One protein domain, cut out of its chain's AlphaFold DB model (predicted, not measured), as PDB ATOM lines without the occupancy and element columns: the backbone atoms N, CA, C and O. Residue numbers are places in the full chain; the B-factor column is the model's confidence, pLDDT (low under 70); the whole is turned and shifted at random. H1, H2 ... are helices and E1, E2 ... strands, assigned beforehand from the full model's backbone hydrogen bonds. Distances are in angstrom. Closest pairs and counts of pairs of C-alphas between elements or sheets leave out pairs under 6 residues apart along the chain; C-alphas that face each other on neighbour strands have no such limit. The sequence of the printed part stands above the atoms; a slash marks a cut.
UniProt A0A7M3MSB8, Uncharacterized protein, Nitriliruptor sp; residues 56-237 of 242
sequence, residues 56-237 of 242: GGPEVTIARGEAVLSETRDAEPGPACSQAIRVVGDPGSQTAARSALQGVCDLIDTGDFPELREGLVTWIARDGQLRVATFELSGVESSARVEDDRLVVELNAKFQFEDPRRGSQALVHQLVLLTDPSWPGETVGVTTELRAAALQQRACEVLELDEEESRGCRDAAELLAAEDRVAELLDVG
ATOM      1  N   GLY A  56      31.680  20.965 -34.550       96.25
ATOM      2  CA  GLY A  56      31.161  19.702 -34.061       96.25
ATOM      3  C   GLY A  56      29.754  19.434 -34.596       96.25
ATOM      4  O   GLY A  56      29.477  19.479 -35.792       96.25
ATOM      5  N   GLY A  57      28.840  19.136 -33.686       96.12
ATOM      6  CA  GLY A  57      27.445  18.871 -34.007       96.12
ATOM      7  C   GLY A  57      26.518  19.278 -32.864       96.12
ATOM      8  O   GLY A  57      26.934  19.982 -31.945       96.12
ATOM      9  N   PRO A  58      25.271  18.786 -32.859       96.94
ATOM     10  CA  PRO A  58      24.269  19.132 -31.847       96.94
ATOM     11  C   PRO A  58      24.696  18.910 -30.391       96.94
ATOM     12  O   PRO A  58      24.177  19.561 -29.491       96.94
ATOM     13  N   GLU A  59      25.627  17.985 -30.153       97.19
ATOM     14  CA  GLU A  59      26.091  17.605 -28.814       97.19
ATOM     15  C   GLU A  59      27.578  17.891 -28.588       97.19
ATOM     16  O   GLU A  59      28.085  17.581 -27.515       97.19
ATOM     17  N   VAL A  60      28.293  18.451 -29.573       97.69
ATOM     18  CA  VAL A  60      29.748  18.685 -29.521       97.69
ATOM     19  C   VAL A  60      30.063  20.052 -30.120       97.69
ATOM     20  O   VAL A  60      29.609  20.333 -31.220       97.69
ATOM     21  N   THR A  61      30.844  20.900 -29.451       98.06
ATOM     22  CA  THR A  61      31.144  22.248 -29.972       98.06
ATOM     23  C   THR A  61      32.129  22.223 -31.142       98.06
ATOM     24  O   THR A  61      31.823  22.750 -32.207       98.06
ATOM     25  N   ILE A  62      33.282  21.569 -30.967       98.06
ATOM     26  CA  ILE A  62      34.356  21.468 -31.966       98.06
ATOM     27  C   ILE A  62      34.612  19.997 -32.284       98.06
ATOM     28  O   ILE A  62      34.833  19.180 -31.388       98.06
ATOM     29  N   ALA A  63      34.597  19.634 -33.564       96.88
ATOM     30  CA  ALA A  63      34.937  18.286 -33.984       96.88
ATOM     31  C   ALA A  63      36.424  18.031 -33.720       96.88
ATOM     32  O   ALA A  63      37.296  18.714 -34.245       96.88
ATOM     33  N   ARG A  64      36.708  17.020 -32.895       93.69
ATOM     34  CA  ARG A  64      38.065  16.631 -32.466       93.69
ATOM     35  C   ARG A  64      38.480  15.222 -32.907       93.69
ATOM     36  O   ARG A  64      39.574  14.779 -32.567       93.69
ATOM     37  N   GLY A  65      37.600  14.536 -33.640       92.44
ATOM     38  CA  GLY A  65      37.707  13.109 -33.951       92.44
ATOM     39  C   GLY A  65      37.552  12.227 -32.709       92.44
ATOM     40  O   GLY A  65      36.941  12.637 -31.714       92.44
ATOM     41  N   GLU A  66      38.095  11.013 -32.762       89.62
ATOM     42  CA  GLU A  66      38.179  10.155 -31.584       89.62
ATOM     43  C   GLU A  66      39.018  10.817 -30.488       89.62
ATOM     44  O   GLU A  66      39.992  11.532 -30.743       89.62
ATOM     45  N   ALA A  67      38.642  10.561 -29.236       89.06
ATOM     46  CA  ALA A  67      39.393  11.059 -28.106       89.06
ATOM     47  C   ALA A  67      39.665   9.989 -27.069       89.06
ATOM     48  O   ALA A  67      38.758   9.360 -26.520       89.06
ATOM     49  N   VAL A  68      40.945   9.849 -26.757       89.19
ATOM     50  CA  VAL A  68      41.421   8.929 -25.739       89.19
ATOM     51  C   VAL A  68      41.492   9.693 -24.426       89.19
ATOM     52  O   VAL A  68      42.353  10.556 -24.237       89.19
ATOM     53  N   LEU A  69      40.544   9.402 -23.537       82.62
ATOM     54  CA  LEU A  69      40.505   9.972 -22.194       82.62
ATOM     55  C   LEU A  69      41.630   9.379 -21.336       82.62
ATOM     56  O   LEU A  69      41.887   8.174 -21.387       82.62
ATOM     57  N   SER A  70      42.257  10.217 -20.508       73.00
ATOM     58  CA  SER A  70      43.151   9.746 -19.446       73.00
ATOM     59  C   SER A  70      42.413   8.849 -18.443       73.00
ATOM     60  O   SER A  70      41.183   8.883 -18.332       73.00
ATOM     61  N   GLU A  71      43.169   8.061 -17.670       75.06
ATOM     62  CA  GLU A  71      42.618   7.221 -16.600       75.06
ATOM     63  C   GLU A  71      41.715   8.055 -15.674       75.06
ATOM     64  O   GLU A  71      42.114   9.088 -15.131       75.06
ATOM     65  N   THR A  72      40.467   7.617 -15.514       72.38
ATOM     66  CA  THR A  72      39.484   8.313 -14.684       72.38
ATOM     67  C   THR A  72      39.701   7.945 -13.219       72.38
ATOM     68  O   THR A  72      39.557   6.785 -12.839       72.38
ATOM     69  N   ARG A  73      40.032   8.943 -12.396       75.62
ATOM     70  CA  ARG A  73      40.075   8.850 -10.927       75.62
ATOM     71  C   ARG A  73      39.006   9.743 -10.299       75.62
ATOM     72  O   ARG A  73      38.236  10.388 -11.015       75.62
ATOM     73  N   ASP A  74      38.960   9.758  -8.968       74.81
ATOM     74  CA  ASP A  74      38.061  10.623  -8.207       74.81
ATOM     75  C   ASP A  74      38.177  12.086  -8.658       74.81
ATOM     76  O   ASP A  74      39.266  12.605  -8.914       74.81
ATOM     77  N   ALA A  75      37.021  12.732  -8.795       86.44
ATOM     78  CA  ALA A  75      36.926  14.109  -9.256       86.44
ATOM     79  C   ALA A  75      37.334  15.088  -8.152       86.44
ATOM     80  O   ALA A  75      36.845  14.984  -7.026       86.44
ATOM     81  N   GLU A  76      38.134  16.092  -8.501       92.50
ATOM     82  CA  GLU A  76      38.445  17.215  -7.619       92.50
ATOM     83  C   GLU A  76      37.657  18.469  -8.016       92.50
ATOM     84  O   GLU A  76      37.380  18.670  -9.200       92.50
ATOM     85  N   PRO A  77      37.298  19.347  -7.067       94.81
ATOM     86  CA  PRO A  77      36.717  20.641  -7.403       94.81
ATOM     87  C   PRO A  77      37.744  21.550  -8.094       94.81
ATOM     88  O   PRO A  77      38.924  21.571  -7.720       94.81
ATOM     89  N   GLY A  78      37.290  22.339  -9.069       94.75
ATOM     90  CA  GLY A  78      38.085  23.375  -9.729       94.75
ATOM     91  C   GLY A  78      38.542  24.493  -8.775       94.75
ATOM     92  O   GLY A  78      38.090  24.583  -7.628       94.75
ATOM     93  N   PRO A  79      39.483  25.351  -9.196       94.69
ATOM     94  CA  PRO A  79      39.954  26.465  -8.377       94.69
ATOM     95  C   PRO A  79      38.971  27.646  -8.342       94.69
ATOM     96  O   PRO A  79      38.212  27.865  -9.284       94.69
ATOM     97  N   ALA A  80      39.052  28.455  -7.279       94.50
ATOM     98  CA  ALA A  80      38.464  29.799  -7.190       94.50
ATOM     99  C   ALA A  80      37.023  29.910  -7.740       94.50
ATOM    100  O   ALA A  80      36.103  29.304  -7.188       94.50
ATOM    101  N   CYS A  81      36.824  30.665  -8.823       95.00
ATOM    102  CA  CYS A  81      35.527  30.897  -9.458       95.00
ATOM    103  C   CYS A  81      34.861  29.620 -10.018       95.00
ATOM    104  O   CYS A  81      33.656  29.601 -10.251       95.00
ATOM    105  N   SER A  82      35.634  28.545 -10.202       95.62
ATOM    106  CA  SER A  82      35.229  27.277 -10.816       95.62
ATOM    107  C   SER A  82      35.108  26.114  -9.820       95.62
ATOM    108  O   SER A  82      35.125  24.956 -10.222       95.62
ATOM    109  N   GLN A  83      34.947  26.382  -8.516       96.56
ATOM    110  CA  GLN A  83      34.819  25.341  -7.473       96.56
ATOM    111  C   GLN A  83      33.703  24.314  -7.715       96.56
ATOM    112  O   GLN A  83      33.799  23.186  -7.237       96.56
ATOM    113  N   ALA A  84      32.653  24.691  -8.448       96.31
ATOM    114  CA  ALA A  84      31.564  23.788  -8.815       96.31
ATOM    115  C   ALA A  84      31.886  22.895 -10.032       96.31
ATOM    116  O   ALA A  84      31.164  21.933 -10.280       96.31
ATOM    117  N   ILE A  85      32.963  23.178 -10.773       97.50
ATOM    118  CA  ILE A  85      33.420  22.349 -11.890       97.50
ATOM    119  C   ILE A  85      34.193  21.149 -11.353       97.50
ATOM    120  O   ILE A  85      35.091  21.279 -10.520       97.50
ATOM    121  N   ARG A  86      33.864  19.964 -11.866       96.50
ATOM    122  CA  ARG A  86      34.531  18.709 -11.514       96.50
ATOM    123  C   ARG A  86      35.714  18.467 -12.443       96.50
ATOM    124  O   ARG A  86      35.523  18.212 -13.626       96.50
ATOM    125  N   VAL A  87      36.931  18.488 -11.922       96.06
ATOM    126  CA  VAL A  87      38.148  18.155 -12.667       96.06
ATOM    127  C   VAL A  87      38.431  16.663 -12.531       96.06
ATOM    128  O   VAL A  87      38.559  16.147 -11.421       96.06
ATOM    129  N   VAL A  88      38.518  15.956 -13.657       93.75
ATOM    130  CA  VAL A  88      38.665  14.494 -13.694       93.75
ATOM    131  C   VAL A  88      39.857  14.074 -14.542       93.75
ATOM    132  O   VAL A  88      40.029  14.541 -15.666       93.75
ATOM    133  N   GLY A  89      40.654  13.152 -14.003       91.38
ATOM    134  CA  GLY A  89      41.830  12.575 -14.649       91.38
ATOM    135  C   GLY A  89      42.855  12.098 -13.620       91.38
ATOM    136  O   GLY A  89      42.599  12.127 -12.416       91.38
ATOM    137  N   ASP A  90      44.023  11.674 -14.093       91.00
ATOM    138  CA  ASP A  90      45.200  11.417 -13.262       91.00
ATOM    139  C   ASP A  90      45.806  12.733 -12.703       91.00
ATOM    140  O   ASP A  90      45.417  13.820 -13.139       91.00
ATOM    141  N   PRO A  91      46.771  12.681 -11.763       90.00
ATOM    142  CA  PRO A  91      47.336  13.886 -11.146       90.00
ATOM    143  C   PRO A  91      47.949  14.900 -12.129       90.00
ATOM    144  O   PRO A  91      47.880  16.107 -11.881       90.00
ATOM    145  N   GLY A  92      48.533  14.443 -13.242       89.62
ATOM    146  CA  GLY A  92      49.074  15.318 -14.285       89.62
ATOM    147  C   GLY A  92      47.955  16.033 -15.037       89.62
ATOM    148  O   GLY A  92      47.956  17.263 -15.133       89.62
ATOM    149  N   SER A  93      46.940  15.275 -15.461       92.12
ATOM    150  CA  SER A  93      45.715  15.815 -16.065       92.12
ATOM    151  C   SER A  93      45.019  16.834 -15.153       92.12
ATOM    152  O   SER A  93      44.657  17.922 -15.601       92.12
ATOM    153  N   GLN A  94      44.858  16.516 -13.865       92.81
ATOM    154  CA  GLN A  94      44.226  17.402 -12.885       92.81
ATOM    155  C   GLN A  94      45.029  18.685 -12.676       92.81
ATOM    156  O   GLN A  94      44.448  19.768 -12.671       92.81
ATOM    157  N   THR A  95      46.355  18.587 -12.554       92.69
ATOM    158  CA  THR A  95      47.227  19.764 -12.419       92.69
ATOM    159  C   THR A  95      47.072  20.686 -13.622       92.69
ATOM    160  O   THR A  95      46.845  21.883 -13.447       92.69
ATOM    161  N   ALA A  96      47.113  20.136 -14.839       93.56
ATOM    162  CA  ALA A  96      47.006  20.943 -16.043       93.56
ATOM    163  C   ALA A  96      45.633  21.617 -16.182       93.56
ATOM    164  O   ALA A  96      45.542  22.823 -16.408       93.56
ATOM    165  N   ALA A  97      44.560  20.854 -15.960       95.25
ATOM    166  CA  ALA A  97      43.189  21.348 -15.993       95.25
ATOM    167  C   ALA A  97      42.925  22.437 -14.937       95.25
ATOM    168  O   ALA A  97      42.292  23.450 -15.236       95.25
ATOM    169  N   ARG A  98      43.432  22.266 -13.709       95.88
ATOM    170  CA  ARG A  98      43.304  23.265 -12.638       95.88
ATOM    171  C   ARG A  98      44.076  24.540 -12.959       95.88
ATOM    172  O   ARG A  98      43.532  25.616 -12.752       95.88
ATOM    173  N   SER A  99      45.298  24.442 -13.480       95.31
ATOM    174  CA  SER A  99      46.074  25.619 -13.894       95.31
ATOM    175  C   SER A  99      45.389  26.387 -15.025       95.31
ATOM    176  O   SER A  99      45.291  27.610 -14.959       95.31
ATOM    177  N   ALA A 100      44.838  25.678 -16.014       96.19
ATOM    178  CA  ALA A 100      44.061  26.289 -17.085       96.19
ATOM    179  C   ALA A 100      42.814  27.019 -16.544       96.19
ATOM    180  O   ALA A 100      42.570  28.172 -16.903       96.19
ATOM    181  N   LEU A 101      42.054  26.385 -15.640       97.44
ATOM    182  CA  LEU A 101      40.900  27.007 -14.977       97.44
ATOM    183  C   LEU A 101      41.291  28.201 -14.102       97.44
ATOM    184  O   LEU A 101      40.550  29.179 -14.060       97.44
ATOM    185  N   GLN A 102      42.439  28.144 -13.420       96.69
ATOM    186  CA  GLN A 102      42.928  29.261 -12.614       96.69
ATOM    187  C   GLN A 102      43.148  30.495 -13.491       96.69
ATOM    188  O   GLN A 102      42.610  31.544 -13.163       96.69
ATOM    189  N   GLY A 103      43.824  30.357 -14.638       94.94
ATOM    190  CA  GLY A 103      44.019  31.487 -15.553       94.94
ATOM    191  C   GLY A 103      42.703  32.051 -16.105       94.94
ATOM    192  O   GLY A 103      42.572  33.259 -16.268       94.94
ATOM    193  N   VAL A 104      41.681  31.212 -16.316       96.75
ATOM    194  CA  VAL A 104      40.330  31.693 -16.668       96.75
ATOM    195  C   VAL A 104      39.691  32.472 -15.516       96.75
ATOM    196  O   VAL A 104      39.088  33.518 -15.750       96.75
ATOM    197  N   CYS A 105      39.806  31.989 -14.278       96.56
ATOM    198  CA  CYS A 105      39.293  32.711 -13.116       96.56
ATOM    199  C   CYS A 105      40.004  34.050 -12.913       96.56
ATOM    200  O   CYS A 105      39.331  35.045 -12.663       96.56
ATOM    201  N   ASP A 106      41.323  34.095 -13.098       95.06
ATOM    202  CA  ASP A 106      42.101  35.331 -13.010       95.06
ATOM    203  C   ASP A 106      41.615  36.351 -14.057       95.06
ATOM    204  O   ASP A 106      41.397  37.515 -13.724       95.06
ATOM    205  N   LEU A 107      41.335  35.910 -15.294       94.94
ATOM    206  CA  LEU A 107      40.717  36.753 -16.328       94.94
ATOM    207  C   LEU A 107      39.321  37.247 -15.924       94.94
ATOM    208  O   LEU A 107      39.009  38.421 -16.115       94.94
ATOM    209  N   ILE A 108      38.473  36.392 -15.345       95.50
ATOM    210  CA  ILE A 108      37.133  36.784 -14.872       95.50
ATOM    211  C   ILE A 108      37.218  37.827 -13.749       95.50
ATOM    212  O   ILE A 108      36.369  38.723 -13.683       95.50
ATOM    213  N   ASP A 109      38.220  37.722 -12.879       94.12
ATOM    214  CA  ASP A 109      38.417  38.623 -11.744       94.12
ATOM    215  C   ASP A 109      38.893  40.022 -12.173       94.12
ATOM    216  O   ASP A 109      38.626  40.991 -11.460       94.12
ATOM    217  N   THR A 110      39.495  40.167 -13.363       92.06
ATOM    218  CA  THR A 110      39.788  41.495 -13.949       92.06
ATOM    219  C   THR A 110      38.523  42.300 -14.259       92.06
ATOM    220  O   THR A 110      38.538  43.527 -14.195       92.06
ATOM    221  N   GLY A 111      37.413  41.620 -14.573       90.69
ATOM    222  CA  GLY A 111      36.163  42.239 -15.018       90.69
ATOM    223  C   GLY A 111      36.099  42.586 -16.512       90.69
ATOM    224  O   GLY A 111      35.030  42.973 -16.979       90.69
ATOM    225  N   ASP A 112      37.177  42.385 -17.277       90.88
ATOM    226  CA  ASP A 112      37.270  42.772 -18.698       90.88
ATOM    227  C   ASP A 112      36.665  41.741 -19.677       90.88
ATOM    228  O   ASP A 112      36.610  41.977 -20.892       90.88
ATOM    229  N   PHE A 113      36.201  40.607 -19.138       93.62
ATOM    230  CA  PHE A 113      35.713  39.436 -19.873       93.62
ATOM    231  C   PHE A 113      34.363  38.917 -19.323       93.62
ATOM    232  O   PHE A 113      34.291  37.807 -18.779       93.62
ATOM    233  N   PRO A 114      33.272  39.704 -19.402       93.06
ATOM    234  CA  PRO A 114      31.972  39.320 -18.845       93.06
ATOM    235  C   PRO A 114      31.383  38.040 -19.462       93.06
ATOM    236  O   PRO A 114      30.729  37.271 -18.757       93.06
ATOM    237  N   GLU A 115      31.663  37.760 -20.736       93.38
ATOM    238  CA  GLU A 115      31.184  36.574 -21.456       93.38
ATOM    239  C   GLU A 115      31.729  35.270 -20.855       93.38
ATOM    240  O   GLU A 115      31.047  34.245 -20.858       93.38
ATOM    241  N   LEU A 116      32.929  35.301 -20.265       96.12
ATOM    242  CA  LEU A 116      33.508  34.125 -19.606       96.12
ATOM    243  C   LEU A 116      32.738  33.746 -18.349       96.12
ATOM    244  O   LEU A 116      32.578  32.564 -18.047       96.12
ATOM    245  N   ARG A 117      32.212  34.742 -17.630       95.88
ATOM    246  CA  ARG A 117      31.360  34.498 -16.466       95.88
ATOM    247  C   ARG A 117      30.038  33.857 -16.882       95.88
ATOM    248  O   ARG A 117      29.589  32.935 -16.210       95.88
ATOM    249  N   GLU A 118      29.435  34.318 -17.974       95.81
ATOM    250  CA  GLU A 118      28.203  33.738 -18.521       95.81
ATOM    251  C   GLU A 118      28.407  32.283 -18.966       95.81
ATOM    252  O   GLU A 118      27.650  31.394 -18.560       95.81
ATOM    253  N   GLY A 119      29.478  32.017 -19.718       97.44
ATOM    254  CA  GLY A 119      29.860  30.666 -20.121       97.44
ATOM    255  C   GLY A 119      30.113  29.746 -18.928       97.44
ATOM    256  O   GLY A 119      29.619  28.619 -18.889       97.44
ATOM    257  N   LEU A 120      30.824  30.235 -17.906       97.94
ATOM    258  CA  LEU A 120      31.112  29.461 -16.698       97.94
ATOM    259  C   LEU A 120      29.836  29.136 -15.913       97.94
ATOM    260  O   LEU A 120      29.675  28.008 -15.453       97.94
ATOM    261  N   VAL A 121      28.910  30.090 -15.782       97.25
ATOM    262  CA  VAL A 121      27.604  29.849 -15.146       97.25
ATOM    263  C   VAL A 121      26.813  28.795 -15.916       97.25
ATOM    264  O   VAL A 121      26.255  27.888 -15.297       97.25
ATOM    265  N   THR A 122      26.809  28.868 -17.247       96.38
ATOM    266  CA  THR A 122      26.147  27.877 -18.108       96.38
ATOM    267  C   THR A 122      26.744  26.485 -17.915       96.38
ATOM    268  O   THR A 122      26.011  25.505 -17.769       96.38
ATOM    269  N   TRP A 123      28.071  26.399 -17.833       97.75
ATOM    270  CA  TRP A 123      28.773  25.147 -17.582       97.75
ATOM    271  C   TRP A 123      28.448  24.562 -16.201       97.75
ATOM    272  O   TRP A 123      28.114  23.383 -16.089       97.75
ATOM    273  N   ILE A 124      28.479  25.390 -15.151       97.38
ATOM    274  CA  ILE A 124      28.154  24.988 -13.774       97.38
ATOM    275  C   ILE A 124      26.704  24.504 -13.663       97.38
ATOM    276  O   ILE A 124      26.448  23.498 -13.006       97.38
ATOM    277  N   ALA A 125      25.757  25.181 -14.319       96.25
ATOM    278  CA  ALA A 125      24.334  24.836 -14.269       96.25
ATOM    279  C   ALA A 125      24.010  23.448 -14.855       96.25
ATOM    280  O   ALA A 125      22.912  22.936 -14.641       96.25
ATOM    281  N   ARG A 126      24.951  22.845 -15.588       95.31
ATOM    282  CA  ARG A 126      24.839  21.533 -16.239       95.31
ATOM    283  C   ARG A 126      25.821  20.518 -15.643       95.31
ATOM    284  O   ARG A 126      26.383  19.702 -16.373       95.31
ATOM    285  N   ASP A 127      26.071  20.615 -14.335       95.06
ATOM    286  CA  ASP A 127      26.981  19.733 -13.591       95.06
ATOM    287  C   ASP A 127      28.369  19.618 -14.253       95.06
ATOM    288  O   ASP A 127      28.905  18.526 -14.472       95.06
ATOM    289  N   GLY A 128      28.929  20.781 -14.602       96.12
ATOM    290  CA  GLY A 128      30.110  20.920 -15.443       96.12
ATOM    291  C   GLY A 128      31.318  20.083 -15.021       96.12
ATOM    292  O   GLY A 128      31.719  20.046 -13.854       96.12
ATOM    293  N   GLN A 129      31.941  19.436 -16.003       96.62
ATOM    294  CA  GLN A 129      33.117  18.595 -15.816       96.62
ATOM    295  C   GLN A 129      34.231  18.958 -16.798       96.62
ATOM    296  O   GLN A 129      33.979  19.099 -17.988       96.62
ATOM    297  N   LEU A 130      35.470  19.040 -16.314       96.88
ATOM    298  CA  LEU A 130      36.672  19.205 -17.129       96.88
ATOM    299  C   LEU A 130      37.474  17.902 -17.151       96.88
ATOM    300  O   LEU A 130      37.778  17.333 -16.099       96.88
ATOM    301  N   ARG A 131      37.829  17.435 -18.347       95.06
ATOM    302  CA  ARG A 131      38.701  16.275 -18.580       95.06
ATOM    303  C   ARG A 131      39.875  16.673 -19.461       95.06
ATOM    304  O   ARG A 131      39.783  17.625 -20.229       95.06
ATOM    305  N   VAL A 132      40.950  15.899 -19.391       94.50
ATOM    306  CA  VAL A 132      42.054  15.996 -20.347       94.50
ATOM    307  C   VAL A 132      42.072  14.749 -21.225       94.50
ATOM    308  O   VAL A 132      41.848  13.641 -20.732       94.50
ATOM    309  N   ALA A 133      42.281  14.929 -22.528       93.62
ATOM    310  CA  ALA A 133      42.238  13.838 -23.494       93.62
ATOM    311  C   ALA A 133      43.125  14.101 -24.713       93.62
ATOM    312  O   ALA A 133      43.359  15.246 -25.099       93.62
ATOM    313  N   THR A 134      43.596  13.031 -25.344       93.19
ATOM    314  CA  THR A 134      44.310  13.109 -26.622       93.19
ATOM    315  C   THR A 134      43.296  13.085 -27.754       93.19
ATOM    316  O   THR A 134      42.483  12.165 -27.813       93.19
ATOM    317  N   PHE A 135      43.336  14.086 -28.632       94.06
ATOM    318  CA  PHE A 135      42.433  14.196 -29.781       94.06
ATOM    319  C   PHE A 135      43.076  13.630 -31.046       94.06
ATOM    320  O   PHE A 135      44.288  13.746 -31.230       94.06
ATOM    321  N   GLU A 136      42.260  13.053 -31.922       91.69
ATOM    322  CA  GLU A 136      42.681  12.581 -33.242       91.69
ATOM    323  C   GLU A 136      43.043  13.746 -34.176       91.69
ATOM    324  O   GLU A 136      44.062  13.698 -34.869       91.69
ATOM    325  N   LEU A 137      42.237  14.814 -34.180       88.56
ATOM    326  CA  LEU A 137      42.459  15.954 -35.066       88.56
ATOM    327  C   LEU A 137      43.545  16.889 -34.528       88.56
ATOM    328  O   LEU A 137      43.424  17.507 -33.466       88.56
ATOM    329  N   SER A 138      44.616  17.031 -35.309       77.56
ATOM    330  CA  SER A 138      45.710  17.949 -35.008       77.56
ATOM    331  C   SER A 138      45.257  19.402 -35.177       77.56
ATOM    332  O   SER A 138      44.930  19.817 -36.285       77.56
ATOM    333  N   GLY A 139      45.294  20.186 -34.101       83.31
ATOM    334  CA  GLY A 139      44.916  21.609 -34.114       83.31
ATOM    335  C   GLY A 139      43.854  21.950 -33.077       83.31
ATOM    336  O   GLY A 139      43.894  23.035 -32.506       83.31
ATOM    337  N   VAL A 140      43.001  20.985 -32.728       92.50
ATOM    338  CA  VAL A 140      41.946  21.185 -31.734       92.50
ATOM    339  C   VAL A 140      42.550  21.238 -30.331       92.50
ATOM    340  O   VAL A 140      43.213  20.303 -29.875       92.50
ATOM    341  N   GLU A 141      42.343  22.354 -29.636       94.62
ATOM    342  CA  GLU A 141      42.873  22.569 -28.283       94.62
ATOM    343  C   GLU A 141      41.867  22.200 -27.194       94.62
ATOM    344  O   GLU A 141      42.253  21.770 -26.107       94.62
ATOM    345  N   SER A 142      40.581  22.324 -27.497       96.88
ATOM    346  CA  SER A 142      39.490  22.037 -26.581       96.88
ATOM    347  C   SER A 142      38.217  21.686 -27.350       96.88
ATOM    348  O   SER A 142      38.067  22.021 -28.523       96.88
ATOM    349  N   SER A 143      37.302  20.993 -26.681       97.75
ATOM    350  CA  SER A 143      35.959  20.693 -27.174       97.75
ATOM    351  C   SER A 143      35.036  20.515 -25.983       97.75
ATOM    352  O   SER A 143      35.432  19.915 -24.991       97.75
ATOM    353  N   ALA A 144      33.797  20.970 -26.084       98.00
ATOM    354  CA  ALA A 144      32.753  20.638 -25.131       98.00
ATOM    355  C   ALA A 144      31.808  19.604 -25.734       98.00
ATOM    356  O   ALA A 144      31.604  19.580 -26.950       98.00
ATOM    357  N   ARG A 145      31.229  18.754 -24.889       97.06
ATOM    358  CA  ARG A 145      30.175  17.826 -25.284       97.06
ATOM    359  C   ARG A 145      29.152  17.576 -24.190       97.06
ATOM    360  O   ARG A 145      29.441  17.753 -23.006       97.06
ATOM    361  N   VAL A 146      27.982  17.108 -24.598       96.94
ATOM    362  CA  VAL A 146      26.959  16.590 -23.688       96.94
ATOM    363  C   VAL A 146      27.231  15.104 -23.416       96.94
ATOM    364  O   VAL A 146      27.395  14.317 -24.342       96.94
ATOM    365  N   GLU A 147      27.314  14.708 -22.147       94.19
ATOM    366  CA  GLU A 147      27.443  13.309 -21.709       94.19
ATOM    367  C   GLU A 147      26.514  13.068 -20.515       94.19
ATOM    368  O   GLU A 147      26.713  13.662 -19.459       94.19
ATOM    369  N   ASP A 148      25.514  12.191 -20.658       91.44
ATOM    370  CA  ASP A 148      24.521  11.902 -19.608       91.44
ATOM    371  C   ASP A 148      23.923  13.180 -18.983       91.44
ATOM    372  O   ASP A 148      23.988  13.371 -17.766       91.44
ATOM    373  N   ASP A 149      23.428  14.095 -19.823       89.06
ATOM    374  CA  ASP A 149      22.906  15.424 -19.450       89.06
ATOM    375  C   ASP A 149      23.918  16.399 -18.809       89.06
ATOM    376  O   ASP A 149      23.560  17.530 -18.469       89.06
ATOM    377  N   ARG A 150      25.195  16.013 -18.696       94.81
ATOM    378  CA  ARG A 150      26.277  16.848 -18.156       94.81
ATOM    379  C   ARG A 150      27.065  17.522 -19.266       94.81
ATOM    380  O   ARG A 150      27.276  16.943 -20.330       94.81
ATOM    381  N   LEU A 151      27.566  18.726 -18.993       97.12
ATOM    382  CA  LEU A 151      28.500  19.411 -19.887       97.12
ATOM    383  C   LEU A 151      29.945  19.047 -19.546       97.12
ATOM    384  O   LEU A 151      30.495  19.466 -18.522       97.12
ATOM    385  N   VAL A 152      30.578  18.289 -20.437       97.25
ATOM    386  CA  VAL A 152      31.977  17.883 -20.320       97.25
ATOM    387  C   VAL A 152      32.814  18.715 -21.281       97.25
ATOM    388  O   VAL A 152      32.678  18.583 -22.492       97.25
ATOM    389  N   VAL A 153      33.704  19.546 -20.750       98.00
ATOM    390  CA  VAL A 153      34.767  20.175 -21.536       98.00
ATOM    391  C   VAL A 153      35.984  19.265 -21.491       98.00
ATOM    392  O   VAL A 153      36.427  18.824 -20.431       98.00
ATOM    393  N   GLU A 154      36.523  18.962 -22.656       97.38
ATOM    394  CA  GLU A 154      37.741  18.199 -22.846       97.38
ATOM    395  C   GLU A 154      38.825  19.143 -23.346       97.38
ATOM    396  O   GLU A 154      38.655  19.859 -24.333       97.38
ATOM    397  N   LEU A 155      39.948  19.134 -22.644       96.44
ATOM    398  CA  LEU A 155      41.139  19.898 -22.963       96.44
ATOM    399  C   LEU A 155      42.186  18.954 -23.568       96.44
ATOM    400  O   LEU A 155      42.331  17.815 -23.118       96.44
ATOM    401  N   ASN A 156      42.912  19.401 -24.591       95.06
ATOM    402  CA  ASN A 156      43.901  18.559 -25.257       95.06
ATOM    403  C   ASN A 156      45.060  18.196 -24.303       95.06
ATOM    404  O   ASN A 156      45.619  19.056 -23.620       95.06
ATOM    405  N   ALA A 157      45.460  16.924 -24.287       93.44
ATOM    406  CA  ALA A 157      46.536  16.404 -23.447       93.44
ATOM    407  C   ALA A 157      47.901  17.060 -23.681       93.44
ATOM    408  O   ALA A 157      48.746  17.005 -22.790       93.44
ATOM    409  N   LYS A 158      48.112  17.748 -24.812       90.62
ATOM    410  CA  LYS A 158      49.338  18.519 -25.063       90.62
ATOM    411  C   LYS A 158      49.676  19.494 -23.925       90.62
ATOM    412  O   LYS A 158      50.842  19.637 -23.582       90.62
ATOM    413  N   PHE A 159      48.671  20.079 -23.266       90.81
ATOM    414  CA  PHE A 159      48.884  21.036 -22.172       90.81
ATOM    415  C   PHE A 159      49.383  20.399 -20.869       90.81
ATOM    416  O   PHE A 159      49.723  21.115 -19.934       90.81
ATOM    417  N   GLN A 160      49.451  19.067 -20.790       89.25
ATOM    418  CA  GLN A 160      50.171  18.381 -19.713       89.25
ATOM    419  C   GLN A 160      51.690  18.393 -19.925       89.25
ATOM    420  O   GLN A 160      52.443  18.212 -18.972       89.25
ATOM    421  N   PHE A 161      52.130  18.553 -21.176       86.50
ATOM    422  CA  PHE A 161      53.535  18.492 -21.583       86.50
ATOM    423  C   PHE A 161      54.115  19.874 -21.928       86.50
ATOM    424  O   PHE A 161      55.327  20.006 -22.075       86.50
ATOM    425  N   GLU A 162      53.258  20.887 -22.047       85.06
ATOM    426  CA  GLU A 162      53.596  22.303 -22.228       85.06
ATOM    427  C   GLU A 162      53.333  23.094 -20.927       85.06
ATOM    428  O   GLU A 162      52.984  22.503 -19.905       85.06
ATOM    429  N   ASP A 163      53.474  24.428 -20.948       86.19
ATOM    430  CA  ASP A 163      52.970  25.277 -19.855       86.19
ATOM    431  C   ASP A 163      51.442  25.105 -19.738       86.19
ATOM    432  O   ASP A 163      50.714  25.499 -20.657       86.19
ATOM    433  N   PRO A 164      50.915  24.574 -18.618       85.44
ATOM    434  CA  PRO A 164      49.487  24.326 -18.487       85.44
ATOM    435  C   PRO A 164      48.614  25.583 -18.458       85.44
ATOM    436  O   PRO A 164      47.409  25.491 -18.695       85.44
ATOM    437  N   ARG A 165      49.191  26.767 -18.204       86.38
ATOM    438  CA  ARG A 165      48.486  28.055 -18.339       86.38
ATOM    439  C   ARG A 165      48.056  28.313 -19.782       86.38
ATOM    440  O   ARG A 165      47.037  28.957 -20.008       86.38
ATOM    441  N   ARG A 166      48.739  27.707 -20.761       89.31
ATOM    442  CA  ARG A 166      48.295  27.678 -22.162       89.31
ATOM    443  C   ARG A 166      47.018  26.855 -22.357       89.31
ATOM    444  O   ARG A 166      46.485  26.813 -23.448       89.31
ATOM    445  N   GLY A 167      46.476  26.178 -21.352       93.44
ATOM    446  CA  GLY A 167      45.108  25.667 -21.442       93.44
ATOM    447  C   GLY A 167      44.048  26.769 -21.299       93.44
ATOM    448  O   GLY A 167      42.911  26.577 -21.727       93.44
ATOM    449  N   SER A 168      44.386  27.924 -20.710       95.62
ATOM    450  CA  SER A 168      43.402  28.952 -20.359       95.62
ATOM    451  C   SER A 168      42.759  29.588 -21.587       95.62
ATOM    452  O   SER A 168      41.537  29.710 -21.610       95.62
ATOM    453  N   GLN A 169      43.514  29.913 -22.644       94.75
ATOM    454  CA  GLN A 169      42.912  30.490 -23.854       94.75
ATOM    455  C   GLN A 169      41.998  29.491 -24.589       94.75
ATOM    456  O   GLN A 169      40.985  29.880 -25.164       94.75
ATOM    457  N   ALA A 170      42.306  28.191 -24.518       96.00
ATOM    458  CA  ALA A 170      41.456  27.150 -25.090       96.00
ATOM    459  C   ALA A 170      40.140  26.997 -24.305       96.00
ATOM    460  O   ALA A 170      39.100  26.698 -24.892       96.00
ATOM    461  N   LEU A 171      40.164  27.220 -22.987       97.88
ATOM    462  CA  LEU A 171      38.956  27.266 -22.162       97.88
ATOM    463  C   LEU A 171      38.158  28.557 -22.372       97.88
ATOM    464  O   LEU A 171      36.935  28.489 -22.415       97.88
ATOM    465  N   VAL A 172      38.818  29.706 -22.554       97.94
ATOM    466  CA  VAL A 172      38.174  30.985 -22.921       97.94
ATOM    467  C   VAL A 172      37.299  30.804 -24.156       97.94
ATOM    468  O   VAL A 172      36.122  31.155 -24.124       97.94
ATOM    469  N   HIS A 173      37.850  30.195 -25.208       97.88
ATOM    470  CA  HIS A 173      37.111  29.877 -26.430       97.88
ATOM    471  C   HIS A 173      35.870  29.026 -26.137       97.88
ATOM    472  O   HIS A 173      34.758  29.440 -26.457       97.88
ATOM    473  N   GLN A 174      36.028  27.904 -25.423       98.12
ATOM    474  CA  GLN A 174      34.897  27.025 -25.104       98.12
ATOM    475  C   GLN A 174      33.820  27.714 -24.281       98.12
ATOM    476  O   GLN A 174      32.647  27.554 -24.591       98.12
ATOM    477  N   LEU A 175      34.185  28.496 -23.262       98.56
ATOM    478  CA  LEU A 175      33.200  29.195 -22.440       98.56
ATOM    479  C   LEU A 175      32.300  30.097 -23.282       98.56
ATOM    480  O   LEU A 175      31.107  30.161 -23.015       98.56
ATOM    481  N   VAL A 176      32.840  30.735 -24.321       98.38
ATOM    482  CA  VAL A 176      32.034  31.540 -25.243       98.38
ATOM    483  C   VAL A 176      31.153  30.658 -26.125       98.38
ATOM    484  O   VAL A 176      29.976  30.976 -26.284       98.38
ATOM    485  N   LEU A 177      31.658  29.532 -26.643       98.38
ATOM    486  CA  LEU A 177      30.834  28.591 -27.419       98.38
ATOM    487  C   LEU A 177      29.658  28.033 -26.611       98.38
ATOM    488  O   LEU A 177      28.565  27.885 -27.147       98.38
ATOM    489  N   LEU A 178      29.853  27.789 -25.310       98.19
ATOM    490  CA  LEU A 178      28.793  27.341 -24.399       98.19
ATOM    491  C   LEU A 178      27.659  28.367 -24.232       98.19
ATOM    492  O   LEU A 178      26.610  28.012 -23.704       98.19
ATOM    493  N   THR A 179      27.855  29.622 -24.653       97.25
ATOM    494  CA  THR A 179      26.805  30.658 -24.644       97.25
ATOM    495  C   THR A 179      25.964  30.685 -25.921       97.25
ATOM    496  O   THR A 179      25.075  31.530 -26.032       97.25
ATOM    497  N   ASP A 180      26.229  29.814 -26.903       97.69
ATOM    498  CA  ASP A 180      25.371  29.726 -28.085       97.69
ATOM    499  C   ASP A 180      23.962  29.273 -27.664       97.69
ATOM    500  O   ASP A 180      23.810  28.186 -27.110       97.69
ATOM    501  N   PRO A 181      22.906  30.063 -27.924       96.31
ATOM    502  CA  PRO A 181      21.560  29.734 -27.461       96.31
ATOM    503  C   PRO A 181      20.955  28.501 -28.149       96.31
ATOM    504  O   PRO A 181      19.957  27.971 -27.662       96.31
ATOM    505  N   SER A 182      21.521  28.066 -29.279       96.88
ATOM    506  CA  SER A 182      21.040  26.909 -30.050       96.88
ATOM    507  C   SER A 182      21.811  25.630 -29.719       96.88
ATOM    508  O   SER A 182      21.386  24.543 -30.110       96.88
ATOM    509  N   TRP A 183      22.933  25.737 -28.997       97.12
ATOM    510  CA  TRP A 183      23.723  24.595 -28.552       97.12
ATOM    511  C   TRP A 183      23.543  24.370 -27.037       97.12
ATOM    512  O   TRP A 183      23.644  25.314 -26.255       97.12
ATOM    513  N   PRO A 184      23.319  23.130 -26.568       96.88
ATOM    514  CA  PRO A 184      23.143  21.901 -27.346       96.88
ATOM    515  C   PRO A 184      21.797  21.837 -28.086       96.88
ATOM    516  O   PRO A 184      20.795  22.368 -27.610       96.88
ATOM    517  N   GLY A 185      21.762  21.113 -29.204       96.62
ATOM    518  CA  GLY A 185      20.570  20.894 -30.037       96.62
ATOM    519  C   GLY A 185      20.817  21.163 -31.521       96.62
ATOM    520  O   GLY A 185      20.372  20.397 -32.374       96.62
ATOM    521  N   GLU A 186      21.605  22.188 -31.821       97.69
ATOM    522  CA  GLU A 186      22.110  22.513 -33.153       97.69
ATOM    523  C   GLU A 186      23.622  22.737 -33.108       97.69
ATOM    524  O   GLU A 186      24.199  22.931 -32.040       97.69
ATOM    525  N   THR A 187      24.279  22.713 -34.267       98.00
ATOM    526  CA  THR A 187      25.687  23.110 -34.364       98.00
ATOM    527  C   THR A 187      25.853  24.581 -33.969       98.00
ATOM    528  O   THR A 187      24.992  25.417 -34.272       98.00
ATOM    529  N   VAL A 188      26.974  24.892 -33.310       98.38
ATOM    530  CA  VAL A 188      27.349  26.263 -32.938       98.38
ATOM    531  C   VAL A 188      27.332  27.174 -34.171       98.38
ATOM    532  O   VAL A 188      27.727  26.773 -35.272       98.38
ATOM    533  N   GLY A 189      26.831  28.393 -33.989       98.12
ATOM    534  CA  GLY A 189      26.727  29.383 -35.050       98.12
ATOM    535  C   GLY A 189      28.049  30.083 -35.362       98.12
ATOM    536  O   GLY A 189      28.916  30.242 -34.496       98.12
ATOM    537  N   VAL A 190      28.190  30.549 -36.605       98.25
ATOM    538  CA  VAL A 190      29.352  31.326 -37.066       98.25
ATOM    539  C   VAL A 190      29.570  32.572 -36.204       98.25
ATOM    540  O   VAL A 190      30.710  32.912 -35.878       98.25
ATOM    541  N   THR A 191      28.496  33.252 -35.801       97.94
ATOM    542  CA  THR A 191      28.584  34.465 -34.980       97.94
ATOM    543  C   THR A 191      29.183  34.164 -33.606       97.94
ATOM    544  O   THR A 191      30.034  34.918 -33.121       97.94
ATOM    545  N   THR A 192      28.795  33.045 -32.986       98.31
ATOM    546  CA  THR A 192      29.361  32.623 -31.699       98.31
ATOM    547  C   THR A 192      30.828  32.211 -31.828       98.31
ATOM    548  O   THR A 192      31.627  32.633 -30.993       98.31
ATOM    549  N   GLU A 193      31.214  31.475 -32.876       98.19
ATOM    550  CA  GLU A 193      32.619  31.091 -33.109       98.19
ATOM    551  C   GLU A 193      33.524  32.311 -33.325       98.19
ATOM    552  O   GLU A 193      34.584  32.416 -32.709       98.19
ATOM    553  N   LEU A 194      33.102  33.289 -34.132       98.19
ATOM    554  CA  LEU A 194      33.885  34.513 -34.341       98.19
ATOM    555  C   LEU A 194      34.046  35.320 -33.049       98.19
ATOM    556  O   LEU A 194      35.121  35.862 -32.781       98.19
ATOM    557  N   ARG A 195      32.998  35.379 -32.220       98.00
ATOM    558  CA  ARG A 195      33.059  36.007 -30.894       98.00
ATOM    559  C   ARG A 195      34.005  35.250 -29.961       98.00
ATOM    560  O   ARG A 195      34.779  35.886 -29.246       98.00
ATOM    561  N   ALA A 196      33.982  33.918 -29.990       98.12
ATOM    562  CA  ALA A 196      34.883  33.075 -29.212       98.12
ATOM    563  C   ALA A 196      36.343  33.275 -29.630       98.12
ATOM    564  O   ALA A 196      37.196  33.479 -28.768       98.12
ATOM    565  N   ALA A 197      36.625  33.315 -30.936       97.69
ATOM    566  CA  ALA A 197      37.952  33.608 -31.468       97.69
ATOM    567  C   ALA A 197      38.443  35.002 -31.040       97.69
ATOM    568  O   ALA A 197      39.585  35.146 -30.606       97.69
ATOM    569  N   ALA A 198      37.585  36.025 -31.103       97.56
ATOM    570  CA  ALA A 198      37.941  37.386 -30.694       97.56
ATOM    571  C   ALA A 198      38.274  37.480 -29.197       97.56
ATOM    572  O   ALA A 198      39.250  38.126 -28.811       97.56
ATOM    573  N   LEU A 199      37.490  36.816 -28.343       97.19
ATOM    574  CA  LEU A 199      37.756  36.767 -26.903       97.19
ATOM    575  C   LEU A 199      38.996  35.937 -26.572       97.19
ATOM    576  O   LEU A 199      39.766  36.336 -25.702       97.19
ATOM    577  N   GLN A 200      39.230  34.839 -27.291       96.06
ATOM    578  CA  GLN A 200      40.456  34.057 -27.177       96.06
ATOM    579  C   GLN A 200      41.687  34.900 -27.522       96.06
ATOM    580  O   GLN A 200      42.631  34.916 -26.738       96.06
ATOM    581  N   GLN A 201      41.664  35.645 -28.633       94.56
ATOM    582  CA  GLN A 201      42.771  36.525 -29.021       94.56
ATOM    583  C   GLN A 201      43.038  37.597 -27.953       94.56
ATOM    584  O   GLN A 201      44.175  37.753 -27.516       94.56
ATOM    585  N   ARG A 202      41.993  38.272 -27.457       94.44
ATOM    586  CA  ARG A 202      42.129  39.257 -26.368       94.44
ATOM    587  C   ARG A 202      42.678  38.637 -25.082       94.44
ATOM    588  O   ARG A 202      43.490  39.253 -24.403       94.44
ATOM    589  N   ALA A 203      42.247  37.427 -24.730       93.25
ATOM    590  CA  ALA A 203      42.763  36.728 -23.559       93.25
ATOM    591  C   ALA A 203      44.246  36.364 -23.721       93.25
ATOM    592  O   ALA A 203      45.002  36.473 -22.760       93.25
ATOM    593  N   CYS A 204      44.679  35.984 -24.926       91.62
ATOM    594  CA  CYS A 204      46.085  35.709 -25.218       91.62
ATOM    595  C   CYS A 204      46.995  36.921 -24.968       91.62
ATOM    596  O   CYS A 204      48.105  36.742 -24.477       91.62
ATOM    597  N   GLU A 205      46.524  38.138 -25.253       88.94
ATOM    598  CA  GLU A 205      47.270  39.380 -24.995       88.94
ATOM    599  C   GLU A 205      47.447  39.664 -23.495       88.94
ATOM    600  O   GLU A 205      48.450  40.245 -23.091       88.94
ATOM    601  N   VAL A 206      46.485  39.244 -22.664       89.62
ATOM    602  CA  VAL A 206      46.477  39.497 -21.212       89.62
ATOM    603  C   VAL A 206      47.193  38.401 -20.424       89.62
ATOM    604  O   VAL A 206      47.822  38.685 -19.409       89.62
ATOM    605  N   LEU A 207      47.098  37.145 -20.863       84.06
ATOM    606  CA  LEU A 207      47.652  35.994 -20.141       84.06
ATOM    607  C   LEU A 207      49.192  35.944 -20.129       84.06
ATOM    608  O   LEU A 207      49.731  35.080 -19.440       84.06
ATOM    609  N   GLU A 208      49.878  36.831 -20.867       70.81
ATOM    610  CA  GLU A 208      51.350  36.932 -20.954       70.81
ATOM    611  C   GLU A 208      52.029  35.549 -21.008       70.81
ATOM    612  O   GLU A 208      52.900  35.209 -20.205       70.81
ATOM    613  N   LEU A 209      51.571  34.706 -21.937       72.56
ATOM    614  CA  LEU A 209      52.156  33.386 -22.172       72.56
ATOM    615  C   LEU A 209      53.586  33.570 -22.723       72.56
ATOM    616  O   LEU A 209      53.799  34.453 -23.552       72.56
ATOM    617  N   ASP A 210      54.554  32.762 -22.263       67.75
ATOM    618  CA  ASP A 210      55.986  32.852 -22.628       67.75
ATOM    619  C   ASP A 210      56.247  33.046 -24.145       67.75
ATOM    620  O   ASP A 210      55.429  32.632 -24.962       67.75
ATOM    621  N   GLU A 211      57.431  33.576 -24.510       56.16
ATOM    622  CA  GLU A 211      57.821  34.160 -25.824       56.16
ATOM    623  C   GLU A 211      57.365  33.438 -27.115       56.16
ATOM    624  O   GLU A 211      57.234  34.083 -28.157       56.16
ATOM    625  N   GLU A 212      57.106  32.128 -27.092       71.31
ATOM    626  CA  GLU A 212      56.501  31.419 -28.224       71.31
ATOM    627  C   GLU A 212      54.970  31.444 -28.148       71.31
ATOM    628  O   GLU A 212      54.362  30.680 -27.391       71.31
ATOM    629  N   GLU A 213      54.344  32.265 -28.992       72.75
ATOM    630  CA  GLU A 213      52.888  32.392 -29.078       72.75
ATOM    631  C   GLU A 213      52.191  31.028 -29.281       72.75
ATOM    632  O   GLU A 213      52.466  30.280 -30.235       72.75
ATOM    633  N   SER A 214      51.256  30.710 -28.372       84.12
ATOM    634  CA  SER A 214      50.459  29.480 -28.416       84.12
ATOM    635  C   SER A 214      49.754  29.337 -29.768       84.12
ATOM    636  O   SER A 214      49.272  30.315 -30.344       84.12
ATOM    637  N   ARG A 215      49.670  28.105 -30.288       87.38
ATOM    638  CA  ARG A 215      49.015  27.834 -31.579       87.38
ATOM    639  C   ARG A 215      47.578  28.352 -31.592       87.38
ATOM    640  O   ARG A 215      47.221  29.021 -32.547       87.38
ATOM    641  N   GLY A 216      46.791  28.115 -30.541       89.44
ATOM    642  CA  GLY A 216      45.418  28.619 -30.475       89.44
ATOM    643  C   GLY A 216      45.309  30.139 -30.600       89.44
ATOM    644  O   GLY A 216      44.381  30.622 -31.238       89.44
ATOM    645  N   CYS A 217      46.266  30.896 -30.052       91.62
ATOM    646  CA  CYS A 217      46.300  32.356 -30.192       91.62
ATOM    647  C   CYS A 217      46.552  32.775 -31.646       91.62
ATOM    648  O   CYS A 217      45.812  33.594 -32.191       91.62
ATOM    649  N   ARG A 218      47.531  32.135 -32.301       92.06
ATOM    650  CA  ARG A 218      47.828  32.358 -33.723       92.06
ATOM    651  C   ARG A 218      46.661  31.975 -34.620       92.06
ATOM    652  O   ARG A 218      46.315  32.737 -35.512       92.06
ATOM    653  N   ASP A 219      46.030  30.838 -34.352       93.62
ATOM    654  CA  ASP A 219      44.870  30.373 -35.105       93.62
ATOM    655  C   ASP A 219      43.716  31.373 -34.950       93.62
ATOM    656  O   ASP A 219      43.111  31.776 -35.943       93.62
ATOM    657  N   ALA A 220      43.417  31.833 -33.730       95.06
ATOM    658  CA  ALA A 220      42.398  32.854 -33.494       95.06
ATOM    659  C   ALA A 220      42.682  34.142 -34.289       95.06
ATOM    660  O   ALA A 220      41.794  34.619 -34.996       95.06
ATOM    661  N   ALA A 221      43.917  34.649 -34.240       95.38
ATOM    662  CA  ALA A 221      44.332  35.828 -34.995       95.38
ATOM    663  C   ALA A 221      44.230  35.625 -36.519       95.38
ATOM    664  O   ALA A 221      43.719  36.499 -37.217       95.38
ATOM    665  N   GLU A 222      44.664  34.470 -37.032       95.25
ATOM    666  CA  GLU A 222      44.593  34.105 -38.452       95.25
ATOM    667  C   GLU A 222      43.137  34.064 -38.944       95.25
ATOM    668  O   GLU A 222      42.818  34.705 -39.943       95.25
ATOM    669  N   LEU A 223      42.225  33.423 -38.200       96.06
ATOM    670  CA  LEU A 223      40.797  33.402 -38.551       96.06
ATOM    671  C   LEU A 223      40.184  34.809 -38.561       96.06
ATOM    672  O   LEU A 223      39.388  35.145 -39.435       96.06
ATOM    673  N   LEU A 224      40.529  35.647 -37.583       96.88
ATOM    674  CA  LEU A 224      39.995  37.009 -37.493       96.88
ATOM    675  C   LEU A 224      40.579  37.947 -38.558       96.88
ATOM    676  O   LEU A 224      39.965  38.975 -38.861       96.88
ATOM    677  N   ALA A 225      41.736  37.604 -39.121       96.88
ATOM    678  CA  ALA A 225      42.370  38.320 -40.221       96.88
ATOM    679  C   ALA A 225      41.902  37.842 -41.607       96.88
ATOM    680  O   ALA A 225      42.078  38.584 -42.573       96.88
ATOM    681  N   ALA A 226      41.293  36.655 -41.711       95.50
ATOM    682  CA  ALA A 226      40.816  36.102 -42.974       95.50
ATOM    683  C   ALA A 226      39.792  37.022 -43.671       95.50
ATOM    684  O   ALA A 226      38.889  37.593 -43.036       95.50
ATOM    685  N   GLU A 227      39.940  37.162 -44.995       93.94
ATOM    686  CA  GLU A 227      39.101  38.033 -45.831       93.94
ATOM    687  C   GLU A 227      37.645  37.555 -45.852       93.94
ATOM    688  O   GLU A 227      36.738  38.361 -45.638       93.94
ATOM    689  N   ASP A 228      37.425  36.246 -46.020       94.31
ATOM    690  CA  ASP A 228      36.100  35.618 -46.021       94.31
ATOM    691  C   ASP A 228      35.930  34.620 -44.863       94.31
ATOM    692  O   ASP A 228      35.507  33.477 -45.021       94.31
ATOM    693  N   ARG A 229      36.254  35.083 -43.649       95.69
ATOM    694  CA  ARG A 229      36.173  34.292 -42.406       95.69
ATOM    695  C   ARG A 229      34.822  33.602 -42.183       95.69
ATOM    696  O   ARG A 229      34.753  32.595 -41.493       95.69
ATOM    697  N   VAL A 230      33.734  34.175 -42.703       97.19
ATOM    698  CA  VAL A 230      32.396  33.593 -42.557       97.19
ATOM    699  C   VAL A 230      32.231  32.417 -43.507       97.19
ATOM    700  O   VAL A 230      31.795  31.366 -43.050       97.19
ATOM    701  N   ALA A 231      32.591  32.564 -44.787       96.62
ATOM    702  CA  ALA A 231      32.548  31.441 -45.717       96.62
ATOM    703  C   ALA A 231      33.444  30.292 -45.242       96.62
ATOM    704  O   ALA A 231      32.981  29.159 -45.201       96.62
ATOM    705  N   GLU A 232      34.658  30.588 -44.762       96.38
ATOM    706  CA  GLU A 232      35.556  29.563 -44.216       96.38
ATOM    707  C   GLU A 232      34.937  28.791 -43.040       96.38
ATOM    708  O   GLU A 232      35.065  27.571 -42.961       96.38
ATOM    709  N   LEU A 233      34.232  29.474 -42.130       97.69
ATOM    710  CA  LEU A 233      33.553  28.811 -41.012       97.69
ATOM    711  C   LEU A 233      32.348  27.977 -41.469       97.69
ATOM    712  O   LEU A 233      32.118  26.884 -40.949       97.69
ATOM    713  N   LEU A 234      31.585  28.458 -42.450       97.81
ATOM    714  CA  LEU A 234      30.484  27.689 -43.033       97.81
ATOM    715  C   LEU A 234      30.997  26.421 -43.733       97.81
ATOM    716  O   LEU A 234      30.405  25.354 -43.569       97.81
ATOM    717  N   ASP A 235      32.123  26.515 -44.445       97.25
ATOM    718  CA  ASP A 235      32.742  25.392 -45.156       97.25
ATOM    719  C   ASP A 235      33.220  24.286 -44.204       97.25
ATOM    720  O   ASP A 235      33.143  23.102 -44.538       97.25
ATOM    721  N   VAL A 236      33.638  24.644 -42.985       96.62
ATOM    722  CA  VAL A 236      34.023  23.677 -41.936       96.62
ATOM    723  C   VAL A 236      32.862  23.286 -41.011       96.62
ATOM    724  O   VAL A 236      33.077  22.643 -39.981       96.62
ATOM    725  N   GLY A 237      31.627  23.634 -41.389       97.31
ATOM    726  CA  GLY A 237      30.397  23.072 -40.830       97.31
ATOM    727  C   GLY A 237      29.696  23.898 -39.752       97.31
ATOM    728  O   GLY A 237      28.736  23.395 -39.162       97.31
TER     729      GLY A 237
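This is residues 56 to 237 of the 242 residues of an uncharacterized protein of Nitriliruptor sp (UniProt A0A7M3MSB8). A small, strongly twisted sheet of five strands, E2 to E6, makes a wall with H1 and H4 over it, crossing each other; H5 packs on H4 away from the sheet, H6 packs on H5, and H7 lies farthest out. The printed part has 182 residues, with seven named helices and six named strands in the order E1 E2 E3 H1 H2 E4 E5 E6 H3 H4 H5 H6 H7, class mixed. The sheet is branched and mixed. The whole is compact, with a radius of gyration of the C-alphas of 14.9 A and spans of 46 by 38 by 31 A.

Look first at E4, residues 129 to 135: E2, residues 67 to 69, and E3, residues 86 to 88, lie on one side of it, E6, residues 150 to 156, on the other side. Within hydrogen-bond range of E4 are antiparallel E2 with N 68 and O 134 at 3.0 A, parallel E3 with N 130 and O 86 at 2.8 A, and parallel E6 with N 153 and O 129 at 2.8 A. E5, residues 142 to 147, forms an antiparallel hairpin with E6, N 154 and O 143 at 2.7 A. E1, residues 60 to 62, pairs with no named strand; its closest C-alphas to E5 are those of Val 60 and Arg 145, 4.3 A. H4, residues 164 to 177, is on the sheet over E5 and E6 at a height of 8.6 A. H1, residues 91 to 110, is on the sheet at a height of 7.1 A and touches H4 at a steep tilt of 62 degrees, closest C-alphas Ala 100 and Ser 168, 4.3 A, with its residues 95 to 104 alone. H2, residues 114 to 124, touches H4, closest C-alphas Gly 119 and Leu 175, 4.3 A, and only grazes the sheet. E3, H1, H2 and E4 form a strand-helix-strand unit, parallel neighbour strands with helices between, its crossover left-handed. H3, residues 157 to 160, touches H1, closest C-alphas Ala 96 and Gln 160, 5.5 A. H5, residues 190 to 206, makes a helical hairpin with H4 at a shallow tilt of 29 degrees, closest C-alphas His 173 and Ala 196, 4.8 A. H6, residues 215 to 225, touches H5, closest C-alphas Ala 197 and Ala 220, 4.9 A. H7, residues 229 to 235, only just touches H5, with 3 pairs of C-alphas within 8 A, closest Val 190 and Leu 233, 6.3 A. Every O i to N i+4 pair is within hydrogen-bond range in H1, H2, H5, H6 and H7; H4 has 7 of 10, and H3 is too short for one.

Find C-alpha 60 at (29.748, 18.685, -29.521), where E1 begins. H1 starts at C-alpha 91, (47.336, 13.886, -11.146), and runs 28.8 A; H5 runs 24.7 A, H4 21.1 A and E6 19.1 A. H7 ends at C-alpha 235, (32.742, 25.392, -45.156).

The C-alphas farthest apart are those of Asp 74 and Glu 227, 46.6 A. The printed part has no cut; the links E2 to E3 and H4 to H5 are long. Residues 210 to 211 have pLDDT under 70; the mean of the printed part is 93.1.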